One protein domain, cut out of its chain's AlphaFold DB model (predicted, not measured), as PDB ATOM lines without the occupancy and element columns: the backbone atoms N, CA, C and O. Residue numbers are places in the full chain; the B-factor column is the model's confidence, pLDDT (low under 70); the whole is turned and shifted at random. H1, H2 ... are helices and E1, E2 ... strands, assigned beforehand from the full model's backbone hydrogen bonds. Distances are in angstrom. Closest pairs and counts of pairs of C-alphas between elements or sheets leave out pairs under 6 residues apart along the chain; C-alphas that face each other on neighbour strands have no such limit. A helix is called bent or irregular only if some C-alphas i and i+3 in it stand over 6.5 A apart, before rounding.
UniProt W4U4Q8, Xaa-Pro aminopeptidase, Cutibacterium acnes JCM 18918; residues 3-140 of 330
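What this domain is: This is residues 3 to 140 of the 330 residues of the protein "Xaa-Pro aminopeptidase" of Cutibacterium acnes JCM 18918 (UniProt W4U4Q8). A small three-stranded sheet, E1 E2 E3, sits in the middle, with H1 and H4 over one face and H5 over the other; H6 packs on H5, H7 lies at one end of the domain near H1, and the small corner of H2 and H3 lies at the opposite end, away from the sheet. Residues 3 to 14, with no named element, lead in to H1 from as far as 24 A from the mean of the C-alphas. The printed part has 138 residues, with seven named helices and three named strands in the order H1 E1 E2 H2 H3 H4 E3 H5 H6 H7, and the class is mostly helix. The sheet has the order E1 E2 E3 and is mixed. The whole is compact, with a radius of gyration of the C-alphas of 16.0 A and spans of 44 by 38 by 30 A.

Where its parts are: In the sheet, E1 is residues 32 to 35, 9.8 A from first to last C-alpha; E2 is residues 43 to 47, 13.1 A; and E3 is residues 85 to 88, 10.5 A. E2 begins at C-alpha 43 at (132.756, 151.750, 147.037). H1 is residues 15 to 21, 10.0 A, and begins at C-alpha 15 at (143.051, 165.001, 151.263). H4 is residues 75 to 82, 10.6 A, and H5 is residues 89 to 97, 13.9 A. H5 is irregular, with C-alphas 90 and 93 at 7.0 A. H2, residues 56 to 60, and H3, residues 66 to 69, measure 5.9 A and 5.2 A. H6 is residues 111 to 120, 14.6 A. H7, residues 126 to 139, is the longest helix at 20.3 A and ends at C-alpha 139 at (148.231, 154.755, 153.198).

How they stand to each other: E2 is the inner strand, and E1 and E3 are edge strands. E1 and E2 are an antiparallel hairpin, with N 32 and O 46 at 2.8 A and N 44 and O 34 at 2.9 A, within hydrogen-bond range. E2 and E3 are parallel, with N 45 and O 85 at 2.8 A. E2, H2 H3 H4 and E3 form a strand-helix-strand unit, two parallel neighbour strands with helices between them in the chain. Three layers are formed, with helices on both faces of the sheet: H1 and H4 are on the same face, and H5 is on the opposite face. H1 is over E1 at a height over the sheet of 9.4 A and runs across the strands, at 64 degrees to E1 on the local plane. H4 is over E3 at a height of 8.5 A, slantwise to the strands; the closest C-alphas, of Leu 75 and Cys 86, are 5.5 A apart. H5 has a height of 9.7 A, and the C-alphas of Phe 47 and Ile 89, the closest of E2 and H5, are 4.6 A apart. H5 and H6 touch, closest at the C-alphas of Ser 97 and Leu 120, 7.0 A, at a shallow tilt of 31 degrees, the same way. H1 and H7 are close but not clearly touching, about perpendicular at 76 degrees, with the C-alphas of Ala 16 and Ser 136 closest at 6.6 A. H2 and H3 touch only at the corner, at the C-alphas of Phe 58 and Glu 66, 5.3 A; neither is on the sheet. In H1, H2, H4, H6 and H7 every O i to N i+4 pair is within hydrogen-bond range, in H5 3 of 5 are, and H3 is too short for such a pair.

The domain as a whole: The two C-alphas farthest apart, those of Thr 54 and Gly 124, are 46.8 A apart. The printed part has no cut. The link from H5 to H6, 13 residues, is long. The mean pLDDT of the printed part is 88.9, and residues 39 to 42 and 98 to 101 are under 70.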
ATOM      1  N   ARG A   3     134.111 182.958 152.672       89.88
ATOM      2  CA  ARG A   3     135.048 184.080 152.832       89.88
ATOM      3  C   ARG A   3     134.332 185.326 153.345       89.88
ATOM      4  O   ARG A   3     134.738 185.892 154.353       89.88
ATOM      5  N   ASN A   4     133.289 185.770 152.645       90.06
ATOM      6  CA  ASN A   4     132.432 186.879 153.072       90.06
ATOM      7  C   ASN A   4     131.094 186.809 152.326       90.06
ATOM      8  O   ASN A   4     131.100 186.804 151.100       90.06
ATOM      9  N   ASN A   5     129.975 186.802 153.053       90.62
ATOM     10  CA  ASN A   5     128.619 186.713 152.499       90.62
ATOM     11  C   ASN A   5     128.438 185.545 151.509       90.62
ATOM     12  O   ASN A   5     128.433 184.393 151.926       90.62
ATOM     13  N   ASP A   6     128.258 185.841 150.229       85.25
ATOM     14  CA  ASP A   6     128.052 184.912 149.116       85.25
ATOM     15  C   ASP A   6     129.357 184.514 148.406       85.25
ATOM     16  O   ASP A   6     129.335 183.729 147.465       85.25
ATOM     17  N   CYS A   7     130.506 185.022 148.860       85.81
ATOM     18  CA  CYS A   7     131.812 184.638 148.341       85.81
ATOM     19  C   CYS A   7     132.416 183.512 149.180       85.81
ATOM     20  O   CYS A   7     132.736 183.710 150.359       85.81
ATOM     21  N   ASP A   8     132.669 182.376 148.543       88.06
ATOM     22  CA  ASP A   8     133.438 181.273 149.111       88.06
ATOM     23  C   ASP A   8     134.932 181.381 148.772       88.06
ATOM     24  O   ASP A   8     135.351 182.084 147.847       88.06
ATOM     25  N   TYR A   9     135.760 180.704 149.567       90.19
ATOM     26  CA  TYR A   9     137.128 180.403 149.151       90.19
ATOM     27  C   TYR A   9     137.118 179.392 147.997       90.19
ATOM     28  O   TYR A   9     136.178 178.595 147.919       90.19
ATOM     29  N   PRO A  10     138.158 179.377 147.138       89.12
ATOM     30  CA  PRO A  10     138.357 178.289 146.191       89.12
ATOM     31  C   PRO A  10     138.230 176.940 146.899       89.12
ATOM     32  O   PRO A  10     138.745 176.755 148.007       89.12
ATOM     33  N   PHE A  11     137.480 176.030 146.288       90.12
ATOM     34  CA  PHE A  11     137.251 174.720 146.869       90.12
ATOM     35  C   PHE A  11     138.555 173.921 146.870       90.12
ATOM     36  O   PHE A  11     139.300 173.930 145.897       90.12
ATOM     37  N   ARG A  12     138.825 173.225 147.973       92.44
ATOM     38  CA  ARG A  12     139.892 172.236 148.068       92.44
ATOM     39  C   ARG A  12     139.358 171.054 148.878       92.44
ATOM     40  O   ARG A  12     138.985 171.263 150.035       92.44
ATOM     41  N   PRO A  13     139.289 169.839 148.313       93.25
ATOM     42  CA  PRO A  13     138.722 168.690 149.001       93.25
ATOM     43  C   PRO A  13     139.595 168.261 150.182       93.25
ATOM     44  O   PRO A  13     140.797 168.552 150.246       93.25
ATOM     45  N   ASN A  14     138.989 167.509 151.102       94.31
ATOM     46  CA  ASN A  14     139.738 166.773 152.112       94.31
ATOM     47  C   ASN A  14     140.734 165.820 151.418       94.31
ATOM     48  O   ASN A  14     140.391 165.134 150.454       94.31
ATOM     49  N   THR A  15     141.974 165.769 151.907       93.62
ATOM     50  CA  THR A  15     143.051 165.001 151.263       93.62
ATOM     51  C   THR A  15     142.772 163.498 151.219       93.62
ATOM     52  O   THR A  15     143.143 162.848 150.245       93.62
ATOM     53  N   ALA A  16     142.098 162.932 152.226       93.81
ATOM     54  CA  ALA A  16     141.700 161.527 152.184       93.81
ATOM     55  C   ALA A  16     140.637 161.292 151.102       93.81
ATOM     56  O   ALA A  16     140.770 160.361 150.314       93.81
ATOM     57  N   PHE A  17     139.636 162.172 151.000       95.00
ATOM     58  CA  PHE A  17     138.629 162.084 149.942       95.00
ATOM     59  C   PHE A  17     139.266 162.143 148.548       95.00
ATOM     60  O   PHE A  17     138.989 161.283 147.715       95.00
ATOM     61  N   ALA A  18     140.159 163.105 148.298       93.75
ATOM     62  CA  ALA A  18     140.837 163.234 147.007       93.75
ATOM     63  C   ALA A  18     141.670 161.990 146.647       93.75
ATOM     64  O   ALA A  18     141.682 161.580 145.489       93.75
ATOM     65  N   TYR A  19     142.326 161.384 147.643       92.88
ATOM     66  CA  TYR A  19     143.142 160.181 147.479       92.88
ATOM     67  C   TYR A  19     142.299 158.937 147.166       92.88
ATOM     68  O   TYR A  19     142.565 158.250 146.185       92.88
ATOM     69  N   TYR A  20     141.258 158.663 147.959       92.19
ATOM     70  CA  TYR A  20     140.462 157.438 147.815       92.19
ATOM     71  C   TYR A  20     139.403 157.506 146.709       92.19
ATOM     72  O   TYR A  20     139.048 156.473 146.153       92.19
ATOM     73  N   SER A  21     138.901 158.696 146.358       91.94
ATOM     74  CA  SER A  21     137.920 158.841 145.266       91.94
ATOM     75  C   SER A  21     138.543 158.746 143.872       91.94
ATOM     76  O   SER A  21     137.821 158.583 142.890       91.94
ATOM     77  N   GLY A  22     139.865 158.915 143.762       86.06
ATOM     78  CA  GLY A  22     140.563 158.984 142.479       86.06
ATOM     79  C   GLY A  22     140.277 160.253 141.668       86.06
ATOM     80  O   GLY A  22     140.795 160.386 140.563       86.06
ATOM     81  N   LEU A  23     139.492 161.204 142.197       86.25
ATOM     82  CA  LEU A  23     139.245 162.483 141.528       86.25
ATOM     83  C   LEU A  23     140.524 163.311 141.415       86.25
ATOM     84  O   LEU A  23     140.716 163.986 140.409       86.25
ATOM     85  N   GLY A  24     141.394 163.247 142.430       77.12
ATOM     86  CA  GLY A  24     142.750 163.793 142.371       77.12
ATOM     87  C   GLY A  24     142.845 165.286 142.041       77.12
ATOM     88  O   GLY A  24     143.899 165.721 141.616       77.12
ATOM     89  N   THR A  25     141.771 166.062 142.190       84.62
ATOM     90  CA  THR A  25     141.715 167.504 141.902       84.62
ATOM     91  C   THR A  25     140.646 168.156 142.778       84.62
ATOM     92  O   THR A  25     139.874 167.480 143.460       84.62
ATOM     93  N   ASP A  26     140.568 169.478 142.739       79.50
ATOM     94  CA  ASP A  26     139.574 170.340 143.382       79.50
ATOM     95  C   ASP A  26     138.147 170.279 142.784       79.50
ATOM     96  O   ASP A  26     137.524 171.303 142.506       79.50
ATOM     97  N   ARG A  27     137.591 169.073 142.612       81.50
ATOM     98  CA  ARG A  27     136.239 168.850 142.059       81.50
ATOM     99  C   ARG A  27     135.231 168.326 143.075       81.50
ATOM    100  O   ARG A  27     135.596 167.672 144.047       81.50
ATOM    101  N   GLU A  28     133.959 168.571 142.765       85.00
ATOM    102  CA  GLU A  28     132.773 168.054 143.457       85.00
ATOM    103  C   GLU A  28     132.703 168.355 144.964       85.00
ATOM    104  O   GLU A  28     132.866 167.460 145.800       85.00
ATOM    105  N   PRO A  29     132.389 169.609 145.350       87.88
ATOM    106  CA  PRO A  29     132.043 169.905 146.732       87.88
ATOM    107  C   PRO A  29     130.818 169.095 147.182       87.88
ATOM    108  O   PRO A  29     129.909 168.809 146.397       87.88
ATOM    109  N   ASN A  30     130.781 168.786 148.482       90.00
ATOM    110  CA  ASN A  30     129.703 168.057 149.165       90.00
ATOM    111  C   ASN A  30     129.515 166.599 148.704       90.00
ATOM    112  O   ASN A  30     128.471 166.001 148.969       90.00
ATOM    113  N   ALA A  31     130.503 166.022 148.018       94.44
ATOM    114  CA  ALA A  31     130.523 164.600 147.718       94.44
ATOM    115  C   ALA A  31     131.004 163.776 148.928       94.44
ATOM    116  O   ALA A  31     131.854 164.213 149.703       94.44
ATOM    117  N   VAL A  32     130.472 162.563 149.070       95.81
ATOM    118  CA  VAL A  32     130.793 161.618 150.144       95.81
ATOM    119  C   VAL A  32     131.154 160.276 149.522       95.81
ATOM    120  O   VAL A  32     130.355 159.681 148.803       95.81
ATOM    121  N   LEU A  33     132.359 159.791 149.806       94.81
ATOM    122  CA  LEU A  33     132.777 158.441 149.447       94.81
ATOM    123  C   LEU A  33     132.470 157.500 150.611       94.81
ATOM    124  O   LEU A  33     132.994 157.686 151.708       94.81
ATOM    125  N   VAL A  34     131.646 156.486 150.360       92.56
ATOM    126  CA  VAL A  34     131.364 155.407 151.310       92.56
ATOM    127  C   VAL A  34     132.082 154.151 150.835       92.56
ATOM    128  O   VAL A  34     131.826 153.670 149.732       92.56
ATOM    129  N   VAL A  35     132.972 153.637 151.681       88.75
ATOM    130  CA  VAL A  35     133.750 152.416 151.444       88.75
ATOM    131  C   VAL A  35     133.103 151.279 152.227       88.75
ATOM    132  O   VAL A  35     133.087 151.315 153.460       88.75
ATOM    133  N   ASP A  36     132.554 150.283 151.530       81.81
ATOM    134  CA  ASP A  36     131.949 149.106 152.159       81.81
ATOM    135  C   ASP A  36     132.936 147.933 152.132       81.81
ATOM    136  O   ASP A  36     133.221 147.326 151.100       81.81
ATOM    137  N   THR A  37     133.449 147.584 153.309       75.81
ATOM    138  CA  THR A  37     134.419 146.491 153.471       75.81
ATOM    139  C   THR A  37     133.776 145.099 153.518       75.81
ATOM    140  O   THR A  37     134.493 144.100 153.594       75.81
ATOM    141  N   THR A  38     132.442 145.008 153.477       71.56
ATOM    142  CA  THR A  38     131.684 143.768 153.705       71.56
ATOM    143  C   THR A  38     131.071 143.158 152.440       71.56
ATOM    144  O   THR A  38     130.802 141.954 152.425       71.56
ATOM    145  N   ALA A  39     130.881 143.940 151.371       62.88
ATOM    146  CA  ALA A  39     130.191 143.519 150.149       62.88
ATOM    147  C   ALA A  39     131.102 143.439 148.902       62.88
ATOM    148  O   ALA A  39     132.160 144.060 148.813       62.88
ATOM    149  N   GLU A  40     130.679 142.666 147.891       59.09
ATOM    150  CA  GLU A  40     131.419 142.487 146.625       59.09
ATOM    151  C   GLU A  40     131.352 143.696 145.671       59.09
ATOM    152  O   GLU A  40     132.224 143.827 144.811       59.09
ATOM    153  N   THR A  41     130.367 144.591 145.820       54.56
ATOM    154  CA  THR A  41     130.275 145.887 145.117       54.56
ATOM    155  C   THR A  41     130.615 147.008 146.093       54.56
ATOM    156  O   THR A  41     129.865 147.235 147.037       54.56
ATOM    157  N   ARG A  42     131.773 147.637 145.858       67.06
ATOM    158  CA  ARG A  42     132.772 147.912 146.906       67.06
ATOM    159  C   ARG A  42     132.792 149.335 147.457       67.06
ATOM    160  O   ARG A  42     132.882 149.490 148.662       67.06
ATOM    161  N   ASP A  43     132.639 150.352 146.619       88.06
ATOM    162  CA  ASP A  43     132.756 151.750 147.037       88.06
ATOM    163  C   ASP A  43     131.734 152.597 146.274       88.06
ATOM    164  O   ASP A  43     131.571 152.438 145.057       88.06
ATOM    165  N   VAL A  44     131.024 153.479 146.980       92.75
ATOM    166  CA  VAL A  44     129.974 154.326 146.403       92.75
ATOM    167  C   VAL A  44     130.304 155.797 146.616       92.75
ATOM    168  O   VAL A  44     130.447 156.261 147.747       92.75
ATOM    169  N   LEU A  45     130.381 156.543 145.516       95.31
ATOM    170  CA  LEU A  45     130.513 157.991 145.511       95.31
ATOM    171  C   LEU A  45     129.122 158.634 145.449       95.31
ATOM    172  O   LEU A  45     128.429 158.574 144.431       95.31
ATOM    173  N   TYR A  46     128.722 159.258 146.549       96.00
ATOM    174  CA  TYR A  46     127.509 160.057 146.644       96.00
ATOM    175  C   TYR A  46     127.844 161.506 146.325       96.00
ATOM    176  O   TYR A  46     128.700 162.099 146.972       96.00
ATOM    177  N   PHE A  47     127.172 162.100 145.348       94.94
ATOM    178  CA  PHE A  47     127.341 163.514 145.021       94.94
ATOM    179  C   PHE A  47     126.050 164.070 144.426       94.94
ATOM    180  O   PHE A  47     125.091 163.336 144.197       94.94
ATOM    181  N   LYS A  48     125.992 165.380 144.204       93.81
ATOM    182  CA  LYS A  48     124.835 166.026 143.580       93.81
ATOM    183  C   LYS A  48     125.003 165.985 142.048       93.81
ATOM    184  O   LYS A  48     125.803 166.760 141.531       93.81
ATOM    185  N   PRO A  49     124.302 165.103 141.310       93.19
ATOM    186  CA  PRO A  49     124.483 164.984 139.868       93.19
ATOM    187  C   PRO A  49     123.899 166.186 139.124       93.19
ATOM    188  O   PRO A  49     123.036 166.901 139.636       93.19
ATOM    189  N   ARG A  50     124.329 166.363 137.872       92.38
ATOM    190  CA  ARG A  50     123.766 167.354 136.949       92.38
ATOM    191  C   ARG A  50     122.234 167.318 136.895       92.38
ATOM    192  O   ARG A  50     121.639 166.307 136.515       92.38
ATOM    193  N   ALA A  51     121.614 168.472 137.140       90.38
ATOM    194  CA  ALA A  51     120.192 168.683 136.903       90.38
ATOM    195  C   ALA A  51     119.888 168.916 135.405       90.38
ATOM    196  O   ALA A  51     120.664 169.570 134.699       90.38
ATOM    197  N   PRO A  52     118.743 168.434 134.884       89.94
ATOM    198  CA  PRO A  52     118.284 168.794 133.547       89.94
ATOM    199  C   PRO A  52     118.091 170.308 133.399       89.94
ATOM    200  O   PRO A  52     117.617 170.974 134.314       89.94
ATOM    201  N   ARG A  53     118.324 170.851 132.198       91.19
ATOM    202  CA  ARG A  53     118.071 172.279 131.895       91.19
ATOM    203  C   ARG A  53     116.615 172.713 132.067       91.19
ATOM    204  O   ARG A  53     116.333 173.900 132.083       91.19
ATOM    205  N   THR A  54     115.681 171.769 132.126       93.06
ATOM    206  CA  THR A  54     114.265 172.043 132.399       93.06
ATOM    207  C   THR A  54     113.970 172.208 133.889       93.06
ATOM    208  O   THR A  54     112.869 172.630 134.234       93.06
ATOM    209  N   ASP A  55     114.911 171.847 134.763       92.19
ATOM    210  CA  ASP A  55     114.766 171.981 136.206       92.19
ATOM    211  C   ASP A  55     114.999 173.433 136.647       92.19
ATOM    212  O   ASP A  55     115.820 174.163 136.086       92.19
ATOM    213  N   ARG A  56     114.277 173.861 137.683       92.12
ATOM    214  CA  ARG A  56     114.464 175.177 138.295       92.12
ATOM    215  C   ARG A  56     115.844 175.299 138.949       92.12
ATOM    216  O   ARG A  56     116.382 176.405 138.953       92.12
ATOM    217  N   GLU A  57     116.408 174.204 139.465       90.06
ATOM    218  CA  GLU A  57     117.741 174.167 140.086       90.06
ATOM    219  C   GLU A  57     118.809 174.751 139.155       90.06
ATOM    220  O   GLU A  57     119.572 175.619 139.571       90.06
ATOM    221  N   PHE A  58     118.767 174.391 137.865       91.19
ATOM    222  CA  PHE A  58     119.701 174.874 136.844       91.19
ATOM    223  C   PHE A  58     119.827 176.410 136.821       91.19
ATOM    224  O   PHE A  58     120.922 176.940 136.633       91.19
ATOM    225  N   TYR A  59     118.710 177.122 137.021       89.62
ATOM    226  CA  TYR A  59     118.630 178.584 136.917       89.62
ATOM    227  C   TYR A  59     118.641 179.317 138.259       89.62
ATOM    228  O   TYR A  59     118.977 180.500 138.292       89.62
ATOM    229  N   ALA A  60     118.189 178.680 139.340       91.50
ATOM    230  CA  ALA A  60     117.843 179.375 140.582       91.50
ATOM    231  C   ALA A  60     118.672 178.958 141.798       91.50
ATOM    232  O   ALA A  60     118.554 179.613 142.832       91.50
ATOM    233  N   ASP A  61     119.468 177.891 141.702       88.25
ATOM    234  CA  ASP A  61     120.311 177.437 142.804       88.25
ATOM    235  C   ASP A  61     121.733 178.012 142.656       88.25
ATOM    236  O   ASP A  61     122.453 177.617 141.738       88.25
ATOM    237  N   PRO A  62     122.164 178.941 143.530       86.44
ATOM    238  CA  PRO A  62     123.505 179.522 143.467       86.44
ATOM    239  C   PRO A  62     124.610 178.561 143.932       86.44
ATOM    240  O   PRO A  62     125.783 178.878 143.779       86.44
ATOM    241  N   THR A  63     124.250 177.414 144.513       84.38
ATOM    242  CA  THR A  63     125.183 176.388 145.000       84.38
ATOM    243  C   THR A  63     125.408 175.308 143.948       84.38
ATOM    244  O   THR A  63     126.531 174.847 143.770       84.38
ATOM    245  N   TYR A  64     124.343 174.881 143.261       86.56
ATOM    246  CA  TYR A  64     124.374 173.712 142.373       86.56
ATOM    247  C   TYR A  64     123.918 173.978 140.938       86.56
ATOM    248  O   TYR A  64     124.190 173.163 140.057       86.56
ATOM    249  N   GLY A  65     123.237 175.093 140.683       87.94
ATOM    250  CA  GLY A  65     122.711 175.416 139.366       87.94
ATOM    251  C   GLY A  65     123.828 175.725 138.377       87.94
ATOM    252  O   GLY A  65     124.621 176.642 138.592       87.94
ATOM    253  N   GLU A  66     123.873 175.009 137.250       89.62
ATOM    254  CA  GLU A  66     124.989 175.139 136.303       89.62
ATOM    255  C   GLU A  66     125.119 176.536 135.684       89.62
ATOM    256  O   GLU A  66     126.206 176.923 135.254       89.62
ATOM    257  N   MET A  67     124.032 177.317 135.648       90.25
ATOM    258  CA  MET A  67     124.087 178.712 135.200       90.25
ATOM    259  C   MET A  67     124.893 179.607 136.154       90.25
ATOM    260  O   MET A  67     125.406 180.640 135.725       90.25
ATOM    261  N   TRP A  68     125.005 179.217 137.425       88.75
ATOM    262  CA  TRP A  68     125.722 179.948 138.468       88.75
ATOM    263  C   TRP A  68     127.142 179.430 138.666       88.75
ATOM    264  O   TRP A  68     128.077 180.225 138.705       88.75
ATOM    265  N   VAL A  69     127.303 178.108 138.781       87.31
ATOM    266  CA  VAL A  69     128.561 177.491 139.242       87.31
ATOM    267  C   VAL A  69     129.283 176.664 138.178       87.31
ATOM    268  O   VAL A  69     130.385 176.182 138.423       87.31
ATOM    269  N   GLY A  70     128.711 176.548 136.976       88.31
ATOM    270  CA  GLY A  70     129.272 175.769 135.873       88.31
ATOM    271  C   GLY A  70     128.701 174.354 135.762       88.31
ATOM    272  O   GLY A  70     127.914 173.903 136.591       88.31
ATOM    273  N   GLN A  71     129.060 173.672 134.676       89.50
ATOM    274  CA  GLN A  71     128.540 172.341 134.366       89.50
ATOM    275  C   GLN A  71     128.992 171.311 135.400       89.50
ATOM    276  O   GLN A  71     130.161 171.297 135.777       89.50
ATOM    277  N   ARG A  72     128.077 170.412 135.772       88.88
ATOM    278  CA  ARG A  72     128.374 169.248 136.605       88.88
ATOM    279  C   ARG A  72     128.350 167.964 135.795       88.88
ATOM    280  O   ARG A  72     127.701 167.848 134.743       88.88
ATOM    281  N   GLU A  73     129.030 166.967 136.322       92.50
ATOM    282  CA  GLU A  73     128.986 165.613 135.819       92.50
ATOM    283  C   GLU A  73     127.634 164.956 136.149       92.50
ATOM    284  O   GLU A  73     127.008 165.145 137.196       92.50
ATOM    285  N   SER A  74     127.158 164.158 135.205       94.12
ATOM    286  CA  SER A  74     126.118 163.163 135.444       94.12
ATOM    287  C   SER A  74     126.691 161.951 136.183       94.12
ATOM    288  O   SER A  74     127.904 161.748 136.233       94.12
ATOM    289  N   LEU A  75     125.811 161.098 136.716       95.44
ATOM    290  CA  LEU A  75     126.219 159.843 137.355       95.44
ATOM    291  C   LEU A  75     127.056 158.959 136.415       95.44
ATOM    292  O   LEU A  75     128.029 158.355 136.852       95.44
ATOM    293  N   GLU A  76     126.698 158.904 135.128       95.56
ATOM    294  CA  GLU A  76     127.405 158.105 134.120       95.56
ATOM    295  C   GLU A  76     128.809 158.653 133.833       95.56
ATOM    296  O   GLU A  76     129.769 157.887 133.785       95.56
ATOM    297  N   GLU A  77     128.942 159.974 133.680       94.81
ATOM    298  CA  GLU A  77     130.235 160.636 133.459       94.81
ATOM    299  C   GLU A  77     131.160 160.454 134.672       94.81
ATOM    300  O   GLU A  77     132.320 160.076 134.508       94.81
ATOM    301  N   MET A  78     130.637 160.646 135.889       94.38
ATOM    302  CA  MET A  78     131.408 160.485 137.125       94.38
ATOM    303  C   MET A  78     131.851 159.032 137.343       94.38
ATOM    304  O   MET A  78     133.009 158.779 137.682       94.38
ATOM    305  N   ALA A  79     130.964 158.067 137.084       94.06
ATOM    306  CA  ALA A  79     131.295 156.649 137.165       94.06
ATOM    307  C   ALA A  79     132.352 156.254 136.122       94.06
ATOM    308  O   ALA A  79     133.268 155.494 136.429       94.06
ATOM    309  N   ALA A  80     132.272 156.798 134.903       93.94
ATOM    310  CA  ALA A  80     133.273 156.556 133.866       93.94
ATOM    311  C   ALA A  80     134.647 157.154 134.216       93.94
ATOM    312  O   ALA A  80     135.668 156.549 133.893       93.94
ATOM    313  N   MET A  81     134.682 158.319 134.870       91.50
ATOM    314  CA  MET A  81     135.925 158.975 135.286       91.50
ATOM    315  C   MET A  81     136.614 158.272 136.456       91.50
ATOM    316  O   MET A  81     137.828 158.099 136.436       91.50
ATOM    317  N   THR A  82     135.847 157.902 137.481       91.75
ATOM    318  CA  THR A  82     136.385 157.389 138.753       91.75
ATOM    319  C   THR A  82     136.466 155.864 138.798       91.75
ATOM    320  O   THR A  82     137.213 155.304 139.593       91.75
ATOM    321  N   GLY A  83     135.680 155.173 137.968       91.88
ATOM    322  CA  GLY A  83     135.461 153.731 138.082       91.88
ATOM    323  C   GLY A  83     134.582 153.330 139.275       91.88
ATOM    324  O   GLY A  83     134.397 152.135 139.508       91.88
ATOM    325  N   LEU A  84     134.039 154.298 140.023       92.56
ATOM    326  CA  LEU A  84     133.221 154.072 141.213       92.56
ATOM    327  C   LEU A  84     131.734 153.976 140.871       92.56
ATOM    328  O   LEU A  84     131.238 154.586 139.918       92.56
ATOM    329  N   VAL A  85     130.987 153.261 141.713       93.19
ATOM    330  CA  VAL A  85     129.525 153.332 141.674       93.19
ATOM    331  C   VAL A  85     129.114 154.717 142.152       93.19
ATOM    332  O   VAL A  85     129.495 155.143 143.235       93.19
ATOM    333  N   CYS A  86     128.315 155.418 141.355       95.06
ATOM    334  CA  CYS A  86     127.893 156.777 141.661       95.06
ATOM    335  C   CYS A  86     126.400 156.832 141.989       95.06
ATOM    336  O   CYS A  86     125.584 156.229 141.287       95.06
ATOM    337  N   ARG A  87     126.034 157.572 143.040       95.62
ATOM    338  CA  ARG A  87     124.637 157.790 143.448       95.62
ATOM    339  C   ARG A  87     124.374 159.253 143.771       95.62
ATOM    340  O   ARG A  87     125.286 160.013 144.088       95.62
ATOM    341  N   ASP A  88     123.102 159.630 143.695       95.50
ATOM    342  CA  ASP A  88     122.654 160.948 144.139       95.50
ATOM    343  C   ASP A  88     122.825 161.071 145.662       95.50
ATOM    344  O   ASP A  88     122.461 160.158 146.407       95.50
ATOM    345  N   ILE A  89     123.366 162.200 146.117       94.94
ATOM    346  CA  ILE A  89     123.611 162.509 147.531       94.94
ATOM    347  C   ILE A  89     122.351 162.411 148.397       94.94
ATOM    348  O   ILE A  89     122.446 162.075 149.572       94.94
ATOM    349  N   SER A  90     121.162 162.611 147.821       94.12
ATOM    350  CA  SER A  90     119.882 162.418 148.518       94.12
ATOM    351  C   SER A  90     119.649 160.985 149.014       94.12
ATOM    352  O   SER A  90     118.810 160.780 149.882       94.12
ATOM    353  N   GLN A  91     120.390 159.999 148.497       93.94
ATOM    354  CA  GLN A  91     120.309 158.595 148.916       93.94
ATOM    355  C   GLN A  91     121.300 158.239 150.037       93.94
ATOM    356  O   GLN A  91     121.351 157.081 150.455       93.94
ATOM    357  N   LEU A  92     122.127 159.190 150.490       91.62
ATOM    358  CA  LEU A  92     123.153 158.936 151.501       91.62
ATOM    359  C   LEU A  92     122.535 158.564 152.854       91.62
ATOM    360  O   LEU A  92     122.953 157.577 153.452       91.62
ATOM    361  N   ASP A  93     121.525 159.303 153.313       89.50
ATOM    362  CA  ASP A  93     120.910 159.078 154.630       89.50
ATOM    363  C   ASP A  93     120.287 157.678 154.741       89.50
ATOM    364  O   ASP A  93     120.478 156.982 155.742       89.50
ATOM    365  N   ASP A  94     119.610 157.222 153.683       87.50
ATOM    366  CA  ASP A  94     119.052 155.869 153.603       87.50
ATOM    367  C   ASP A  94     120.160 154.804 153.621       87.50
ATOM    368  O   ASP A  94     120.035 153.766 154.276       87.50
ATOM    369  N   ALA A  95     121.276 155.059 152.932       84.75
ATOM    370  CA  ALA A  95     122.414 154.148 152.911       84.75
ATOM    371  C   ALA A  95     123.103 154.044 154.281       84.75
ATOM    372  O   ALA A  95     123.435 152.944 154.716       84.75
ATOM    373  N   LEU A  96     123.258 155.163 154.993       84.62
ATOM    374  CA  LEU A  96     123.820 155.178 156.345       84.62
ATOM    375  C   LEU A  96     122.885 154.512 157.368       84.62
ATOM    376  O   LEU A  96     123.357 153.907 158.327       84.62
ATOM    377  N   SER A  97     121.568 154.585 157.154       80.38
ATOM    378  CA  SER A  97     120.558 154.053 158.082       80.38
ATOM    379  C   SER A  97     120.288 152.550 157.935       80.38
ATOM    380  O   SER A  97     119.651 151.956 158.804       80.38
ATOM    381  N   THR A  98     120.712 151.929 156.831       68.50
ATOM    382  CA  THR A  98     120.402 150.521 156.508       68.50
ATOM    383  C   THR A  98     121.489 149.525 156.926       68.50
ATOM    384  O   THR A  98     121.238 148.319 156.891       68.50
ATOM    385  N   GLY A  99     122.671 149.998 157.335       61.69
ATOM    386  CA  GLY A  99     123.797 149.159 157.757       61.69
ATOM    387  C   GLY A  99     123.813 148.835 159.256       61.69
ATOM    388  O   GLY A  99     123.341 149.614 160.082       61.69
ATOM    389  N   ASP A 100     124.406 147.693 159.621       57.75
ATOM    390  CA  ASP A 100     124.786 147.415 161.013       57.75
ATOM    391  C   ASP A 100     125.854 148.425 161.481       57.75
ATOM    392  O   ASP A 100     126.734 148.824 160.719       57.75
ATOM    393  N   ALA A 101     125.773 148.826 162.754       58.81
ATOM    394  CA  ALA A 101     126.326 150.044 163.367       58.81
ATOM    395  C   ALA A 101     127.869 150.201 163.439       58.81
ATOM    396  O   ALA A 101     128.380 150.824 164.369       58.81
ATOM    397  N   THR A 102     128.635 149.682 162.476       77.00
ATOM    398  CA  THR A 102     130.107 149.809 162.433       77.00
ATOM    399  C   THR A 102     130.564 150.846 161.401       77.00
ATOM    400  O   THR A 102     131.534 150.639 160.677       77.00
ATOM    401  N   VAL A 103     129.853 151.973 161.309       87.56
ATOM    402  CA  VAL A 103     130.233 153.089 160.430       87.56
ATOM    403  C   VAL A 103     131.283 153.957 161.127       87.56
ATOM    404  O   VAL A 103     131.108 154.380 162.276       87.56
ATOM    405  N   ARG A 104     132.376 154.229 160.413       91.69
ATOM    406  CA  ARG A 104     133.470 155.116 160.832       91.69
ATOM    407  C   ARG A 104     133.519 156.328 159.910       91.69
ATOM    408  O   ARG A 104     133.176 156.216 158.734       91.69
ATOM    409  N   VAL A 105     133.946 157.474 160.429       94.19
ATOM    410  CA  VAL A 105     133.977 158.732 159.673       94.19
ATOM    411  C   VAL A 105     135.272 159.498 159.925       94.19
ATOM    412  O   VAL A 105     135.799 159.517 161.032       94.19
ATOM    413  N   ILE A 106     135.788 160.162 158.889       95.81
ATOM    414  CA  ILE A 106     136.854 161.157 159.041       95.81
ATOM    415  C   ILE A 106     136.202 162.450 159.534       95.81
ATOM    416  O   ILE A 106     135.591 163.188 158.761       95.81
ATOM    417  N   ARG A 107     136.287 162.686 160.844       94.00
ATOM    418  CA  ARG A 107     135.481 163.696 161.552       94.00
ATOM    419  C   ARG A 107     135.721 165.136 161.089       94.00
ATOM    420  O   ARG A 107     134.829 165.970 161.186       94.00
ATOM    421  N   ASP A 108     136.925 165.444 160.608       91.88
ATOM    422  CA  ASP A 108     137.307 166.776 160.127       91.88
ATOM    423  C   ASP A 108     136.992 167.008 158.638       91.88
ATOM    424  O   ASP A 108     137.232 168.104 158.132       91.88
ATOM    425  N   ALA A 109     136.448 166.007 157.931       92.81
ATOM    426  CA  ALA A 109     136.075 166.144 156.525       92.81
ATOM    427  C   ALA A 109     134.791 166.965 156.338       92.81
ATOM    428  O   ALA A 109     134.770 167.856 155.491       92.81
ATOM    429  N   ASP A 110     133.745 166.677 157.120       93.38
ATOM    430  CA  ASP A 110     132.475 167.411 157.093       93.38
ATOM    431  C   ASP A 110     131.714 167.272 158.426       93.38
ATOM    432  O   ASP A 110     131.508 166.168 158.941       93.38
ATOM    433  N   GLU A 111     131.278 168.402 158.988       93.38
ATOM    434  CA  GLU A 111     130.587 168.444 160.284       93.38
ATOM    435  C   GLU A 111     129.173 167.846 160.237       93.38
ATOM    436  O   GLU A 111     128.725 167.247 161.217       93.38
ATOM    437  N   THR A 112     128.479 167.969 159.102       92.62
ATOM    438  CA  THR A 112     127.101 167.496 158.928       92.62
ATOM    439  C   THR A 112     127.085 165.982 158.796       92.62
ATOM    440  O   THR A 112     126.350 165.313 159.519       92.62
ATOM    441  N   VAL A 113     127.952 165.428 157.945       92.62
ATOM    442  CA  VAL A 113     128.112 163.974 157.792       92.62
ATOM    443  C   VAL A 113     128.533 163.342 159.118       92.62
ATOM    444  O   VAL A 113     127.964 162.329 159.524       92.62
ATOM    445  N   THR A 114     129.472 163.966 159.836       93.94
ATOM    446  CA  THR A 114     129.903 163.498 161.162       93.94
ATOM    447  C   THR A 114     128.738 163.463 162.151       93.94
ATOM    448  O   THR A 114     128.546 162.457 162.834       93.94
ATOM    449  N   ALA A 115     127.917 164.516 162.197       92.81
ATOM    450  CA  ALA A 115     126.745 164.566 163.068       92.81
ATOM    451  C   ALA A 115     125.693 163.502 162.707       92.81
ATOM    452  O   ALA A 115     125.126 162.878 163.607       92.81
ATOM    453  N   THR A 116     125.456 163.259 161.413       91.31
ATOM    454  CA  THR A 116     124.559 162.190 160.951       91.31
ATOM    455  C   THR A 116     125.060 160.827 161.420       91.31
ATOM    456  O   THR A 116     124.305 160.094 162.058       91.31
ATOM    457  N   VAL A 117     126.340 160.506 161.207       91.19
ATOM    458  CA  VAL A 117     126.934 159.231 161.647       91.19
ATOM    459  C   VAL A 117     126.881 159.078 163.170       91.19
ATOM    460  O   VAL A 117     126.484 158.024 163.666       91.19
ATOM    461  N   ASP A 118     127.206 160.130 163.927       91.69
ATOM    462  CA  ASP A 118     127.133 160.120 165.394       91.69
ATOM    463  C   ASP A 118     125.703 159.896 165.914       91.69
ATOM    464  O   ASP A 118     125.524 159.316 166.983       91.69
ATOM    465  N   SER A 119     124.676 160.318 165.168       90.69
ATOM    466  CA  SER A 119     123.273 160.095 165.546       90.69
ATOM    467  C   SER A 119     122.804 158.645 165.367       90.69
ATOM    468  O   SER A 119     121.836 158.234 166.010       90.69
ATOM    469  N   LEU A 120     123.495 157.868 164.524       88.06
ATOM    470  CA  LEU A 120     123.125 156.500 164.143       88.06
ATOM    471  C   LEU A 120     123.842 155.417 164.967       88.06
ATOM    472  O   LEU A 120     123.467 154.246 164.900       88.06
ATOM    473  N   ARG A 121     124.858 155.781 165.758       87.88
ATOM    474  CA  ARG A 121     125.731 154.837 166.481       87.88
ATOM    475  C   ARG A 121     125.816 155.145 167.986       87.88
ATOM    476  O   ARG A 121     125.504 156.258 168.412       87.88
ATOM    477  N   PRO A 122     126.216 154.179 168.836       84.38
ATOM    478  CA  PRO A 122     126.389 154.432 170.265       84.38
ATOM    479  C   PRO A 122     127.527 155.428 170.545       84.38
ATOM    480  O   PRO A 122     128.494 155.544 169.792       84.38
ATOM    481  N   ARG A 123     127.433 156.115 171.691       82.81
ATOM    482  CA  ARG A 123     128.513 156.973 172.212       82.81
ATOM    483  C   ARG A 123     129.787 156.161 172.473       82.81
ATOM    484  O   ARG A 123     129.683 154.999 172.862       82.81
ATOM    485  N   GLY A 124     130.952 156.799 172.366       82.06
ATOM    486  CA  GLY A 124     132.249 156.139 172.550       82.06
ATOM    487  C   GLY A 124     132.794 155.502 171.269       82.06
ATOM    488  O   GLY A 124     133.667 154.645 171.348       82.06
ATOM    489  N   SER A 125     132.258 155.880 170.105       87.38
ATOM    490  CA  SER A 125     132.723 155.409 168.794       87.38
ATOM    491  C   SER A 125     133.874 156.260 168.233       87.38
ATOM    492  O   SER A 125     134.399 155.949 167.168       87.38
ATOM    493  N   GLU A 126     134.271 157.326 168.935       90.81
ATOM    494  CA  GLU A 126     135.307 158.273 168.512       90.81
ATOM    495  C   GLU A 126     136.679 157.601 168.336       90.81
ATOM    496  O   GLU A 126     137.353 157.853 167.343       90.81
ATOM    497  N   ASP A 127     137.046 156.662 169.214       92.56
ATOM    498  CA  ASP A 127     138.314 155.922 169.108       92.56
ATOM    499  C   ASP A 127     138.414 155.130 167.785       92.56
ATOM    500  O   ASP A 127     139.495 154.970 167.217       92.56
ATOM    501  N   ALA A 128     137.281 154.643 167.260       91.56
ATOM    502  CA  ALA A 128     137.242 153.921 165.989       91.56
ATOM    503  C   ALA A 128     137.377 154.858 164.775       91.56
ATOM    504  O   ALA A 128     137.915 154.441 163.743       91.56
ATOM    505  N   ASP A 129     136.907 156.104 164.889       94.06
ATOM    506  CA  ASP A 129     137.139 157.143 163.881       94.06
ATOM    507  C   ASP A 129     138.612 157.551 163.848       94.06
ATOM    508  O   ASP A 129     139.172 157.685 162.761       94.06
ATOM    509  N   ASP A 130     139.246 157.699 165.013       94.88
ATOM    510  CA  ASP A 130     140.671 158.028 165.117       94.88
ATOM    511  C   ASP A 130     141.531 156.915 164.495       94.88
ATOM    512  O   ASP A 130     142.408 157.193 163.676       94.88
ATOM    513  N   GLU A 131     141.216 155.643 164.773       94.44
ATOM    514  CA  GLU A 131     141.867 154.499 164.114       94.44
ATOM    515  C   GLU A 131     141.675 154.542 162.585       94.44
ATOM    516  O   GLU A 131     142.610 154.281 161.824       94.44
ATOM    517  N   PHE A 132     140.475 154.897 162.109       93.19
ATOM    518  CA  PHE A 132     140.214 155.022 160.673       93.19
ATOM    519  C   PHE A 132     140.971 156.193 160.039       93.19
ATOM    520  O   PHE A 132     141.509 156.051 158.940       93.19
ATOM    521  N   TYR A 133     141.063 157.330 160.729       95.12
ATOM    522  CA  TYR A 133     141.857 158.474 160.297       95.12
ATOM    523  C   TYR A 133     143.341 158.109 160.182       95.12
ATOM    524  O   TYR A 133     143.967 158.392 159.157       95.12
ATOM    525  N   GLU A 134     143.900 157.441 161.194       96.00
ATOM    526  CA  GLU A 134     145.290 156.979 161.188       96.00
ATOM    527  C   GLU A 134     145.551 155.995 160.048       96.00
ATOM    528  O   GLU A 134     146.503 156.182 159.288       96.00
ATOM    529  N   PHE A 135     144.676 155.001 159.866       93.81
ATOM    530  CA  PHE A 135     144.753 154.049 158.758       93.81
ATOM    531  C   PHE A 135     144.725 154.761 157.397       93.81
ATOM    532  O   PHE A 135     145.593 154.546 156.546       93.81
ATOM    533  N   SER A 136     143.762 155.669 157.218       93.56
ATOM    534  CA  SER A 136     143.594 156.477 156.011       93.56
ATOM    535  C   SER A 136     144.827 157.339 155.714       93.56
ATOM    536  O   SER A 136     145.249 157.474 154.561       93.56
ATOM    537  N   SER A 137     145.438 157.908 156.755       94.75
ATOM    538  CA  SER A 137     146.650 158.720 156.663       94.75
ATOM    539  C   SER A 137     147.896 157.888 156.349       94.75
ATOM    540  O   SER A 137     148.702 158.282 155.504       94.75
ATOM    541  N   ALA A 138     148.032 156.711 156.965       95.94
ATOM    542  CA  ALA A 138     149.171 155.817 156.785       95.94
ATOM    543  C   ALA A 138     149.320 155.334 155.333       95.94
ATOM    544  O   ALA A 138     150.447 155.228 154.845       95.94
ATOM    545  N   ALA A 139     148.210 155.124 154.617       92.44
ATOM    546  CA  ALA A 139     148.231 154.755 153.198       92.44
ATOM    547  C   ALA A 139     148.972 155.779 152.318       92.44
ATOM    548  O   ALA A 139     149.642 155.403 151.364       92.44
ATOM    549  N   ARG A 140     148.925 157.068 152.682       94.69
ATOM    550  CA  ARG A 140     149.561 158.179 151.948       94.69
ATOM    551  C   ARG A 140     150.996 158.453 152.397       94.69
ATOM    552  O   ARG A 140     151.625 159.420 151.950       94.69
TER     553      ARG A 140